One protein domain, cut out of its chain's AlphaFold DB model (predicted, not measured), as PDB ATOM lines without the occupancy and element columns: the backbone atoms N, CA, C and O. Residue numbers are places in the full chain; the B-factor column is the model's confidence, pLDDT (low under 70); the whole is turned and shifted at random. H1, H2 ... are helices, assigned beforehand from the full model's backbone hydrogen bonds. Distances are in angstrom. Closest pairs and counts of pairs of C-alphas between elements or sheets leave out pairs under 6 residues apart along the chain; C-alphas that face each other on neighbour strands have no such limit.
ATOM      1  N   ARG A  45       7.139  41.506 289.187       62.69
ATOM      2  CA  ARG A  45       5.940  41.502 290.045       62.69
ATOM      3  C   ARG A  45       5.989  42.535 291.168       62.69
ATOM      4  O   ARG A  45       4.940  43.064 291.532       62.69
ATOM      5  N   ILE A  46       7.159  42.772 291.760       61.12
ATOM      6  CA  ILE A  46       7.345  43.787 292.803       61.12
ATOM      7  C   ILE A  46       7.191  45.186 292.199       61.12
ATOM      8  O   ILE A  46       6.439  45.987 292.750       61.12
ATOM      9  N   TYR A  47       7.816  45.451 291.049       60.16
ATOM     10  CA  TYR A  47       7.668  46.710 290.317       60.16
ATOM     11  C   TYR A  47       6.218  46.951 289.880       60.16
ATOM     12  O   TYR A  47       5.671  48.002 290.191       60.16
ATOM     13  N   ASP A  48       5.560  45.956 289.279       66.94
ATOM     14  CA  ASP A  48       4.163  46.053 288.845       66.94
ATOM     15  C   ASP A  48       3.211  46.321 290.024       66.94
ATOM     16  O   ASP A  48       2.196  47.001 289.872       66.94
ATOM     17  N   LYS A  49       3.496  45.759 291.209       64.94
ATOM     18  CA  LYS A  49       2.721  46.031 292.431       64.94
ATOM     19  C   LYS A  49       2.954  47.450 292.938       64.94
ATOM     20  O   LYS A  49       1.981  48.148 293.193       64.94
ATOM     21  N   LEU A  50       4.211  47.882 293.035       62.50
ATOM     22  CA  LEU A  50       4.572  49.245 293.440       62.50
ATOM     23  C   LEU A  50       3.954  50.299 292.513       62.50
ATOM     24  O   LEU A  50       3.415  51.296 292.988       62.50
ATOM     25  N   GLU A  51       3.987  50.063 291.203       70.81
ATOM     26  CA  GLU A  51       3.386  50.948 290.203       70.81
ATOM     27  C   GLU A  51       1.859  51.005 290.348       70.81
ATOM     28  O   GLU A  51       1.274  52.089 290.349       70.81
ATOM     29  N   LYS A  52       1.200  49.856 290.549       72.06
ATOM     30  CA  LYS A  52      -0.250  49.801 290.805       72.06
ATOM     31  C   LYS A  52      -0.649  50.535 292.082       72.06
ATOM     32  O   LYS A  52      -1.626  51.282 292.052       72.06
ATOM     33  N   ASP A  53       0.099  50.351 293.166       75.88
ATOM     34  CA  ASP A  53      -0.181  51.001 294.447       75.88
ATOM     35  C   ASP A  53       0.000  52.526 294.343       75.88
ATOM     36  O   ASP A  53      -0.845  53.284 294.821       75.88
ATOM     37  N   SER A  54       1.046  52.991 293.647       78.06
ATOM     38  CA  SER A  54       1.276  54.423 293.394       78.06
ATOM     39  C   SER A  54       0.191  55.038 292.506       78.06
ATOM     40  O   SER A  54      -0.303  56.131 292.790       78.06
ATOM     41  N   ASN A  55      -0.243  54.321 291.465       88.12
ATOM     42  CA  ASN A  55      -1.309  54.771 290.568       88.12
ATOM     43  C   ASN A  55      -2.653  54.899 291.287       88.12
ATOM     44  O   ASN A  55      -3.384  55.858 291.040       88.12
ATOM     45  N   LEU A  56      -2.971  53.974 292.197       89.25
ATOM     46  CA  LEU A  56      -4.187  54.060 293.001       89.25
ATOM     47  C   LEU A  56      -4.145  55.284 293.929       89.25
ATOM     48  O   LEU A  56      -5.085  56.074 293.950       89.25
ATOM     49  N   GLN A  57      -3.019  55.511 294.613       91.19
ATOM     50  CA  GLN A  57      -2.835  56.690 295.467       91.19
ATOM     51  C   GLN A  57      -2.934  58.005 294.684       91.19
ATOM     52  O   GLN A  57      -3.517  58.975 295.172       91.19
ATOM     53  N   LEU A  58      -2.385  58.050 293.466       92.75
ATOM     54  CA  LEU A  58      -2.520  59.191 292.565       92.75
ATOM     55  C   LEU A  58      -3.990  59.464 292.225       92.75
ATOM     56  O   LEU A  58      -4.440  60.607 292.311       92.75
ATOM     57  N   GLN A  59      -4.726  58.425 291.832       93.25
ATOM     58  CA  GLN A  59      -6.135  58.532 291.456       93.25
ATOM     59  C   GLN A  59      -6.995  59.007 292.623       93.25
ATOM     60  O   GLN A  59      -7.797  59.926 292.449       93.25
ATOM     61  N   ASP A  60      -6.794  58.433 293.808       94.25
ATOM     62  CA  ASP A  60      -7.511  58.817 295.021       94.25
ATOM     63  C   ASP A  60      -7.234  60.277 295.386       94.25
ATOM     64  O   ASP A  60      -8.161  61.036 295.671       94.25
ATOM     65  N   TYR A  61      -5.973  60.708 295.296       95.62
ATOM     66  CA  TYR A  61      -5.601  62.085 295.600       95.62
ATOM     67  C   TYR A  61      -6.183  63.091 294.596       95.62
ATOM     68  O   TYR A  61      -6.720  64.129 294.987       95.62
ATOM     69  N   VAL A  62      -6.142  62.776 293.298       94.12
ATOM     70  CA  VAL A  62      -6.779  63.600 292.258       94.12
ATOM     71  C   VAL A  62      -8.292  63.665 292.469       94.12
ATOM     72  O   VAL A  62      -8.877  64.742 292.347       94.12
ATOM     73  N   LYS A  63      -8.931  62.550 292.836       93.75
ATOM     74  CA  LYS A  63     -10.364  62.506 293.140       93.75
ATOM     75  C   LYS A  63     -10.715  63.363 294.356       93.75
ATOM     76  O   LYS A  63     -11.687  64.108 294.294       93.75
ATOM     77  N   GLU A  64      -9.913  63.323 295.418       94.94
ATOM     78  CA  GLU A  64     -10.095  64.165 296.606       94.94
ATOM     79  C   GLU A  64     -10.042  65.662 296.254       94.94
ATOM     80  O   GLU A  64     -10.898  66.450 296.669       94.94
ATOM     81  N   LEU A  65      -9.059  66.075 295.449       94.00
ATOM     82  CA  LEU A  65      -8.940  67.461 294.986       94.00
ATOM     83  C   LEU A  65     -10.118  67.863 294.092       94.00
ATOM     84  O   LEU A  65     -10.664  68.960 294.230       94.00
ATOM     85  N   LEU A  66     -10.552  66.953 293.223       93.31
ATOM     86  CA  LEU A  66     -11.701  67.156 292.353       93.31
ATOM     87  C   LEU A  66     -13.012  67.264 293.150       93.31
ATOM     88  O   LEU A  66     -13.884  68.065 292.823       93.31
ATOM     89  N   GLU A  67     -13.156  66.518 294.241       93.19
ATOM     90  CA  GLU A  67     -14.288  66.655 295.154       93.19
ATOM     91  C   GLU A  67     -14.283  67.998 295.888       93.19
ATOM     92  O   GLU A  67     -15.355  68.574 296.095       93.19
ATOM     93  N   LYS A  68     -13.105  68.533 296.221       90.69
ATOM     94  CA  LYS A  68     -12.960  69.833 296.891       90.69
ATOM     95  C   LYS A  68     -13.212  71.026 295.968       90.69
ATOM     96  O   LYS A  68     -13.813  72.001 296.408       90.69
ATOM     97  N   ARG A  69     -12.723  70.974 294.723       87.06
ATOM     98  CA  ARG A  69     -12.615  72.159 293.838       87.06
ATOM     99  C   ARG A  69     -13.204  71.973 292.448       87.06
ATOM    100  O   ARG A  69     -13.360  72.946 291.719       87.06
ATOM    101  N   GLY A  70     -13.481  70.735 292.059       88.06
ATOM    102  CA  GLY A  70     -13.945  70.419 290.720       88.06
ATOM    103  C   GLY A  70     -15.331  70.995 290.429       88.06
ATOM    104  O   GLY A  70     -16.104  71.275 291.355       88.06
ATOM    105  N   PRO A  71     -15.678  71.127 289.138       89.50
ATOM    106  CA  PRO A  71     -17.001  71.568 288.724       89.50
ATOM    107  C   PRO A  71     -18.072  70.655 289.325       89.50
ATOM    108  O   PRO A  71     -17.914  69.433 289.388       89.50
ATOM    109  N   LYS A  72     -19.169  71.252 289.792       92.38
ATOM    110  CA  LYS A  72     -20.280  70.537 290.426       92.38
ATOM    111  C   LYS A  72     -21.516  70.591 289.544       92.38
ATOM    112  O   LYS A  72     -21.882  71.642 289.022       92.38
ATOM    113  N   ARG A  73     -22.203  69.457 289.435       90.50
ATOM    114  CA  ARG A  73     -23.550  69.392 288.864       90.50
ATOM    115  C   ARG A  73     -24.540  70.068 289.802       90.50
ATOM    116  O   ARG A  73     -24.289  70.214 290.996       90.50
ATOM    117  N   ARG A  74     -25.741  70.352 289.292       89.12
ATOM    118  CA  ARG A  74     -26.874  70.816 290.117       89.12
ATOM    119  C   ARG A  74     -27.208  69.870 291.279       89.12
ATOM    120  O   ARG A  74     -27.762  70.317 292.271       89.12
ATOM    121  N   SER A  75     -26.858  68.587 291.169       88.62
ATOM    122  CA  SER A  75     -27.018  67.597 292.240       88.62
ATOM    123  C   SER A  75     -25.963  67.683 293.353       88.62
ATOM    124  O   SER A  75     -26.031  66.902 294.293       88.62
ATOM    125  N   GLY A  76     -24.962  68.563 293.245       86.50
ATOM    126  CA  GLY A  76     -23.838  68.659 294.186       86.50
ATOM    127  C   GLY A  76     -22.715  67.641 293.945       86.50
ATOM    128  O   GLY A  76     -21.629  67.776 294.508       86.50
ATOM    129  N   ASN A  77     -22.931  66.660 293.064       91.12
ATOM    130  CA  ASN A  77     -21.901  65.706 292.661       91.12
ATOM    131  C   ASN A  77     -20.888  66.354 291.711       91.12
ATOM    132  O   ASN A  77     -21.226  67.259 290.946       91.12
ATOM    133  N   VAL A  78     -19.653  65.856 291.738       93.00
ATOM    134  CA  VAL A  78     -18.602  66.261 290.796       93.00
ATOM    135  C   VAL A  78     -19.044  65.983 289.359       93.00
ATOM    136  O   VAL A  78     -19.495  64.881 289.044       93.00
ATOM    137  N   ASP A  79     -18.883  66.974 288.485       93.50
ATOM    138  CA  ASP A  79     -19.068  66.819 287.049       93.50
ATOM    139  C   ASP A  79     -17.749  66.461 286.364       93.50
ATOM    140  O   ASP A  79     -17.016  67.316 285.870       93.50
ATOM    141  N   THR A  80     -17.438  65.167 286.339       91.94
ATOM    142  CA  THR A  80     -16.201  64.667 285.726       91.94
ATOM    143  C   THR A  80     -16.104  64.997 284.239       91.94
ATOM    144  O   THR A  80     -14.998  65.215 283.761       91.94
ATOM    145  N   VAL A  81     -17.241  65.076 283.534       91.50
ATOM    146  CA  VAL A  81     -17.298  65.416 282.103       91.50
ATOM    147  C   VAL A  81     -16.838  66.844 281.878       91.50
ATOM    148  O   VAL A  81     -15.852  67.069 281.184       91.50
ATOM    149  N   CYS A  82     -17.484  67.787 282.564       89.12
ATOM    150  CA  CYS A  82     -17.112  69.193 282.502       89.12
ATOM    151  C   CYS A  82     -15.635  69.402 282.875       89.12
ATOM    152  O   CYS A  82     -14.945  70.188 282.229       89.12
ATOM    153  N   PHE A  83     -15.131  68.657 283.864       91.38
ATOM    154  CA  PHE A  83     -13.735  68.742 284.280       91.38
ATOM    155  C   PHE A  83     -12.742  68.297 283.200       91.38
ATOM    156  O   PHE A  83     -11.829  69.051 282.868       91.38
ATOM    157  N   TYR A  84     -12.864  67.082 282.648       88.94
ATOM    158  CA  TYR A  84     -11.865  66.635 281.669       88.94
ATOM    159  C   TYR A  84     -11.940  67.457 280.375       88.94
ATOM    160  O   TYR A  84     -10.904  67.714 279.761       88.94
ATOM    161  N   GLU A  85     -13.128  67.946 280.000       85.62
ATOM    162  CA  GLU A  85     -13.305  68.839 278.851       85.62
ATOM    163  C   GLU A  85     -12.619  70.190 279.078       85.62
ATOM    164  O   GLU A  85     -11.880  70.646 278.204       85.62
ATOM    165  N   SER A  86     -12.760  70.791 280.268       82.50
ATOM    166  CA  SER A  86     -12.065  72.043 280.605       82.50
ATOM    167  C   SER A  86     -10.544  71.884 280.654       82.50
ATOM    168  O   SER A  86      -9.812  72.846 280.446       82.50
ATOM    169  N   CYS A  87     -10.055  70.667 280.905       81.81
ATOM    170  CA  CYS A  87      -8.630  70.338 280.864       81.81
ATOM    171  C   CYS A  87      -8.116  70.014 279.450       81.81
ATOM    172  O   CYS A  87      -6.940  69.675 279.297       81.81
ATOM    173  N   CYS A  88      -8.974  70.049 278.424       82.62
ATOM    174  CA  CYS A  88      -8.664  69.578 277.070       82.62
ATOM    175  C   CYS A  88      -8.155  68.119 277.055       82.62
ATOM    176  O   CYS A  88      -7.212  67.768 276.337       82.62
ATOM    177  N   ILE A  89      -8.769  67.268 277.880       88.38
ATOM    178  CA  ILE A  89      -8.506  65.832 277.983       88.38
ATOM    179  C   ILE A  89      -9.698  65.096 277.363       88.38
ATOM    180  O   ILE A  89     -10.846  65.356 277.706       88.38
ATOM    181  N   SER A  90      -9.445  64.154 276.451       90.12
ATOM    182  CA  SER A  90     -10.528  63.346 275.875       90.12
ATOM    183  C   SER A  90     -11.119  62.384 276.912       90.12
ATOM    184  O   SER A  90     -10.411  61.923 277.811       90.12
ATOM    185  N   ALA A  91     -12.380  61.979 276.742       91.12
ATOM    186  CA  ALA A  91     -13.001  60.970 277.606       91.12
ATOM    187  C   ALA A  91     -12.190  59.656 277.662       91.12
ATOM    188  O   ALA A  91     -12.081  59.034 278.721       91.12
ATOM    189  N   ALA A  92     -11.564  59.256 276.548       91.06
ATOM    190  CA  ALA A  92     -10.694  58.082 276.487       91.06
ATOM    191  C   ALA A  92      -9.411  58.272 277.310       91.06
ATOM    192  O   ALA A  92      -9.015  57.384 278.058       91.06
ATOM    193  N   THR A  93      -8.783  59.445 277.221       90.62
ATOM    194  CA  THR A  93      -7.592  59.789 278.009       90.62
ATOM    195  C   THR A  93      -7.908  59.858 279.502       90.62
ATOM    196  O   THR A  93      -7.144  59.335 280.310       90.62
ATOM    197  N   TRP A  94      -9.054  60.432 279.876       93.62
ATOM    198  CA  TRP A  94      -9.524  60.440 281.261       93.62
ATOM    199  C   TRP A  94      -9.778  59.021 281.778       93.62
ATOM    200  O   TRP A  94      -9.314  58.650 282.853       93.62
ATOM    201  N   THR A  95     -10.443  58.192 280.973       92.12
ATOM    202  CA  THR A  95     -10.663  56.779 281.296       92.12
ATOM    203  C   THR A  95      -9.330  56.054 281.496       92.12
ATOM    204  O   THR A  95      -9.144  55.368 282.499       92.12
ATOM    205  N   ASN A  96      -8.355  56.260 280.609       92.19
ATOM    206  CA  ASN A  96      -7.012  55.702 280.761       92.19
ATOM    207  C   ASN A  96      -6.353  56.140 282.075       92.19
ATOM    208  O   ASN A  96      -5.825  55.286 282.788       92.19
ATOM    209  N   PHE A  97      -6.457  57.420 282.446       92.62
ATOM    210  CA  PHE A  97      -5.955  57.913 283.728       92.62
ATOM    211  C   PHE A  97      -6.587  57.160 284.912       92.62
ATOM    212  O   PHE A  97      -5.865  56.675 285.784       92.62
ATOM    213  N   THR A  98      -7.910  56.952 284.896       89.31
ATOM    214  CA  THR A  98      -8.613  56.169 285.933       89.31
ATOM    215  C   THR A  98      -8.236  54.682 285.963       89.31
ATOM    216  O   THR A  98      -8.475  54.013 286.960       89.31
ATOM    217  N   TYR A  99      -7.582  54.167 284.918       87.19
ATOM    218  CA  TYR A  99      -6.999  52.820 284.880       87.19
ATOM    219  C   TYR A  99      -5.473  52.804 285.077       87.19
ATOM    220  O   TYR A  99      -4.835  51.774 284.868       87.19
ATOM    221  N   GLY A 100      -4.877  53.932 285.476       84.50
ATOM    222  CA  GLY A 100      -3.451  54.045 285.795       84.50
ATOM    223  C   GLY A 100      -2.557  54.210 284.567       84.50
ATOM    224  O   GLY A 100      -1.360  53.969 284.641       84.50
ATOM    225  N   LYS A 101      -3.127  54.592 283.420       87.56
ATOM    226  CA  LYS A 101      -2.398  54.836 282.171       87.56
ATOM    227  C   LYS A 101      -2.459  56.317 281.820       87.56
ATOM    228  O   LYS A 101      -3.503  56.815 281.406       87.56
ATOM    229  N   PHE A 102      -1.346  57.027 281.944       88.12
ATOM    230  CA  PHE A 102      -1.294  58.466 281.684       88.12
ATOM    231  C   PHE A 102       0.084  58.900 281.183       88.12
ATOM    232  O   PHE A 102       1.095  58.253 281.440       88.12
ATOM    233  N   SER A 103       0.119  60.013 280.454       85.50
ATOM    234  CA  SER A 103       1.359  60.671 280.041       85.50
ATOM    235  C   SER A 103       1.691  61.844 280.967       85.50
ATOM    236  O   SER A 103       0.815  62.358 281.668       85.50
ATOM    237  N   LYS A 104       2.940  62.330 280.916       81.50
ATOM    238  CA  LYS A 104       3.357  63.558 281.622       81.50
ATOM    239  C   LYS A 104       2.451  64.741 281.267       81.50
ATOM    240  O   LYS A 104       2.038  65.481 282.149       81.50
ATOM    241  N   GLU A 105       2.070  64.868 279.997       81.81
ATOM    242  CA  GLU A 105       1.148  65.910 279.530       81.81
ATOM    243  C   GLU A 105      -0.240  65.798 280.176       81.81
ATOM    244  O   GLU A 105      -0.796  66.800 280.619       81.81
ATOM    245  N   THR A 106      -0.790  64.581 280.287       87.69
ATOM    246  CA  THR A 106      -2.093  64.367 280.943       87.69
ATOM    247  C   THR A 106      -2.046  64.802 282.406       87.69
ATOM    248  O   THR A 106      -2.960  65.478 282.869       87.69
ATOM    249  N   ILE A 107      -0.963  64.479 283.120       90.31
ATOM    250  CA  ILE A 107      -0.784  64.897 284.516       90.31
ATOM    251  C   ILE A 107      -0.706  66.420 284.645       90.31
ATOM    252  O   ILE A 107      -1.352  66.985 285.524       90.31
ATOM    253  N   LEU A 108       0.011  67.102 283.752       83.69
ATOM    254  CA  LEU A 108       0.090  68.566 283.772       83.69
ATOM    255  C   LEU A 108      -1.262  69.228 283.494       83.69
ATOM    256  O   LEU A 108      -1.631  70.172 284.190       83.69
ATOM    257  N   LYS A 109      -2.038  68.692 282.547       84.69
ATOM    258  CA  LYS A 109      -3.404  69.160 282.277       84.69
ATOM    259  C   LYS A 109      -4.316  69.001 283.494       84.69
ATOM    260  O   LYS A 109      -5.077  69.913 283.798       84.69
ATOM    261  N   ILE A 110      -4.204  67.884 284.218       89.88
ATOM    262  CA  ILE A 110      -4.952  67.649 285.463       89.88
ATOM    263  C   ILE A 110      -4.528  68.638 286.559       89.88
ATOM    264  O   ILE A 110      -5.392  69.223 287.206       89.88
ATOM    265  N   ILE A 111      -3.222  68.858 286.750       87.81
ATOM    266  CA  ILE A 111      -2.677  69.814 287.732       87.81
ATOM    267  C   ILE A 111      -3.215  71.226 287.479       87.81
ATOM    268  O   ILE A 111      -3.708  71.878 288.401       87.81
ATOM    269  N   ALA A 112      -3.165  71.676 286.224       82.19
ATOM    270  CA  ALA A 112      -3.673  72.983 285.835       82.19
ATOM    271  C   ALA A 112      -5.199  73.074 286.008       82.19
ATOM    272  O   ALA A 112      -5.700  74.029 286.597       82.19
ATOM    273  N   GLY A 113      -5.943  72.051 285.577       83.81
ATOM    274  CA  GLY A 113      -7.400  72.006 285.714       83.81
ATOM    275  C   GLY A 113      -7.897  72.007 287.160       83.81
ATOM    276  O   GLY A 113      -8.948  72.568 287.453       83.81
ATOM    277  N   LEU A 114      -7.135  71.413 288.080       87.62
ATOM    278  CA  LEU A 114      -7.414  71.451 289.519       87.62
ATOM    279  C   LEU A 114      -6.937  72.741 290.197       87.62
ATOM    280  O   LEU A 114      -7.208  72.932 291.387       87.62
ATOM    281  N   SER A 115      -6.234  73.611 289.462       83.31
ATOM    282  CA  SER A 115      -5.596  74.818 289.996       83.31
ATOM    283  C   SER A 115      -4.767  74.497 291.244       83.31
ATOM    284  O   SER A 115      -4.926  75.113 292.301       83.31
ATOM    285  N   CYS A 116      -3.946  73.448 291.150       82.50
ATOM    286  CA  CYS A 116      -3.118  72.997 292.260       82.50
ATOM    287  C   CYS A 116      -2.053  74.040 292.615       82.50
ATOM    288  O   CYS A 116      -1.455  74.665 291.740       82.50
ATOM    289  N   ASN A 117      -1.758  74.174 293.908       82.81
ATOM    290  CA  ASN A 117      -0.547  74.872 294.340       82.81
ATOM    291  C   ASN A 117       0.703  74.006 294.082       82.81
ATOM    292  O   ASN A 117       0.609  72.864 293.620       82.81
ATOM    293  N   TRP A 118       1.889  74.545 294.372       80.06
ATOM    294  CA  TRP A 118       3.143  73.831 294.131       80.06
ATOM    295  C   TRP A 118       3.242  72.509 294.909       80.06
ATOM    296  O   TRP A 118       3.575  71.490 294.309       80.06
ATOM    297  N   ASP A 119       2.886  72.492 296.195       85.62
ATOM    298  CA  ASP A 119       2.990  71.294 297.042       85.62
ATOM    299  C   ASP A 119       2.076  70.160 296.548       85.62
ATOM    300  O   ASP A 119       2.468  68.992 296.482       85.62
ATOM    301  N   GLU A 120       0.854  70.506 296.141       88.56
ATOM    302  CA  GLU A 120      -0.113  69.583 295.543       88.56
ATOM    303  C   GLU A 120       0.386  69.048 294.204       88.56
ATOM    304  O   GLU A 120       0.300  67.849 293.931       88.56
ATOM    305  N   SER A 121       0.948  69.933 293.383       85.69
ATOM    306  CA  SER A 121       1.497  69.583 292.078       85.69
ATOM    307  C   SER A 121       2.698  68.653 292.210       85.69
ATOM    308  O   SER A 121       2.776  67.642 291.517       85.69
ATOM    309  N   GLU A 122       3.611  68.944 293.136       86.44
ATOM    310  CA  GLU A 122       4.771  68.107 293.429       86.44
ATOM    311  C   GLU A 122       4.341  66.730 293.943       86.44
ATOM    312  O   GLU A 122       4.897  65.710 293.528       86.44
ATOM    313  N   LYS A 123       3.313  66.672 294.798       90.81
ATOM    314  CA  LYS A 123       2.750  65.406 295.273       90.81
ATOM    315  C   LYS A 123       2.144  64.588 294.130       90.81
ATOM    316  O   LYS A 123       2.438  63.398 294.031       90.81
ATOM    317  N   ILE A 124       1.352  65.207 293.253       90.94
ATOM    318  CA  ILE A 124       0.787  64.547 292.063       90.94
ATOM    319  C   ILE A 124       1.907  64.004 291.168       90.94
ATOM    320  O   ILE A 124       1.862  62.848 290.755       90.94
ATOM    321  N   LEU A 125       2.934  64.811 290.896       89.06
ATOM    322  CA  LEU A 125       4.062  64.417 290.055       89.06
ATOM    323  C   LEU A 125       4.840  63.238 290.651       89.06
ATOM    324  O   LEU A 125       5.110  62.277 289.936       89.06
ATOM    325  N   LYS A 126       5.127  63.258 291.961       88.88
ATOM    326  CA  LYS A 126       5.787  62.142 292.660       88.88
ATOM    327  C   LYS A 126       4.973  60.852 292.583       88.88
ATOM    328  O   LYS A 126       5.532  59.811 292.255       88.88
ATOM    329  N   LEU A 127       3.662  60.923 292.835       88.88
ATOM    330  CA  LEU A 127       2.765  59.761 292.755       88.88
ATOM    331  C   LEU A 127       2.634  59.217 291.324       88.88
ATOM    332  O   LEU A 127       2.462  58.017 291.132       88.88
ATOM    333  N   ALA A 128       2.775  60.083 290.321       85.62
ATOM    334  CA  ALA A 128       2.839  59.710 288.910       85.62
ATOM    335  C   ALA A 128       4.223  59.189 288.465       85.62
ATOM    336  O   ALA A 128       4.410  58.892 287.286       85.62
ATOM    337  N   GLY A 129       5.209  59.115 289.368       84.06
ATOM    338  CA  GLY A 129       6.580  58.702 289.052       84.06
ATOM    339  C   GLY A 129       7.399  59.753 288.292       84.06
ATOM    340  O   GLY A 129       8.488  59.455 287.799       84.06
ATOM    341  N   PHE A 130       6.909  60.991 288.194       82.56
ATOM    342  CA  PHE A 130       7.590  62.095 287.526       82.56
ATOM    343  C   PHE A 130       8.384  62.931 288.528       82.56
ATOM    344  O   PHE A 130       7.853  63.798 289.219       82.56
ATOM    345  N   TYR A 131       9.695  62.715 288.563       78.81
ATOM    346  CA  TYR A 131      10.612  63.520 289.365       78.81
ATOM    347  C   TYR A 131      11.154  64.671 288.521       78.81
ATOM    348  O   TYR A 131      11.866  64.455 287.541       78.81
TER     349      TYR A 131
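AT A GLANCE: This is residues 45 to 131 of the 178 residues of an uncharacterized protein of Clostridiales bacterium 1_7_47FAA (UniProt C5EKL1). One long helix, H1, makes a spine along the longest axis, and four short helices, H2 to H5, gather over one side of it, with H5 folded back alongside H1. The first residues of H1, 45 to 50, stick out free at one end, and the link from H1 to H2 reaches to the other end at Arg 74. The printed part has 87 residues with five named helices, in the order H1, H2, H3, H4, H5, and no named strand; its class is all helix. It is compact, with a radius of gyration of the C-alphas of 12.8 A, yet elongated in outline, spanning 44 by 27 by 21 A.

HOW THE PARTS SIT: H1, residues 45 to 69, is the longest helix. H5, residues 118 to 127, touches H1 at residues 54 to 62 alone; their closest C-alphas, those of Leu 58 and Leu 127, are 5.3 A apart. These two helices stand at a shallow tilt of 31 degrees and run opposite ways. H4, residues 104 to 113, touches H5, with the C-alphas of Ile 111 and Ser 121 closest at 6.0 A; the two form a helical hairpin, running opposite ways at a tilt of 35.3 degrees, only just steep. H1 and H4 are near each other, with 7 pairs of C-alphas within 10 A. H3, residues 91 to 98, is close to H1 but not clearly touching, with the C-alphas of Gln 59 and Thr 98 closest at 6.5 A. H2, residues 80 to 86, only just touches H4, with 3 pairs of C-alphas within 8 A, the closest being Ser 86 and Gly 113 at 6.9 A; they are about perpendicular, at 82 degrees. H2 and H3 touch only at the corner, where the C-alphas of Tyr 84 and Trp 94 are closest at 6.6 A. H5 is apart from H2 and H3. In H1, H2, H3, H4 and H5 every backbone O i to N i+4 pair is within hydrogen-bond range.

IN THESE COORDINATES: H1 runs 36.0 A from C-alpha 45 at (5.940, 41.502, 290.045) to C-alpha 69 at (-12.615, 72.159, 293.838). H2 is 9.9 A long, H3 10.6 A, H4 14.3 A and H5 14.1 A, each from first to last C-alpha. H5 ends with C-alpha 127 at (2.765, 59.761, 292.755).

THE WHOLE: The two C-alphas farthest apart, those of Arg 45 and Arg 74, are 44.0 A from each other. The printed part has no cut. No link is long: H1 to H2 is short, with 10 residues, and the other three are tight. The mean pLDDT of the printed part is 86.1, and residues 45 to 50 are under 70.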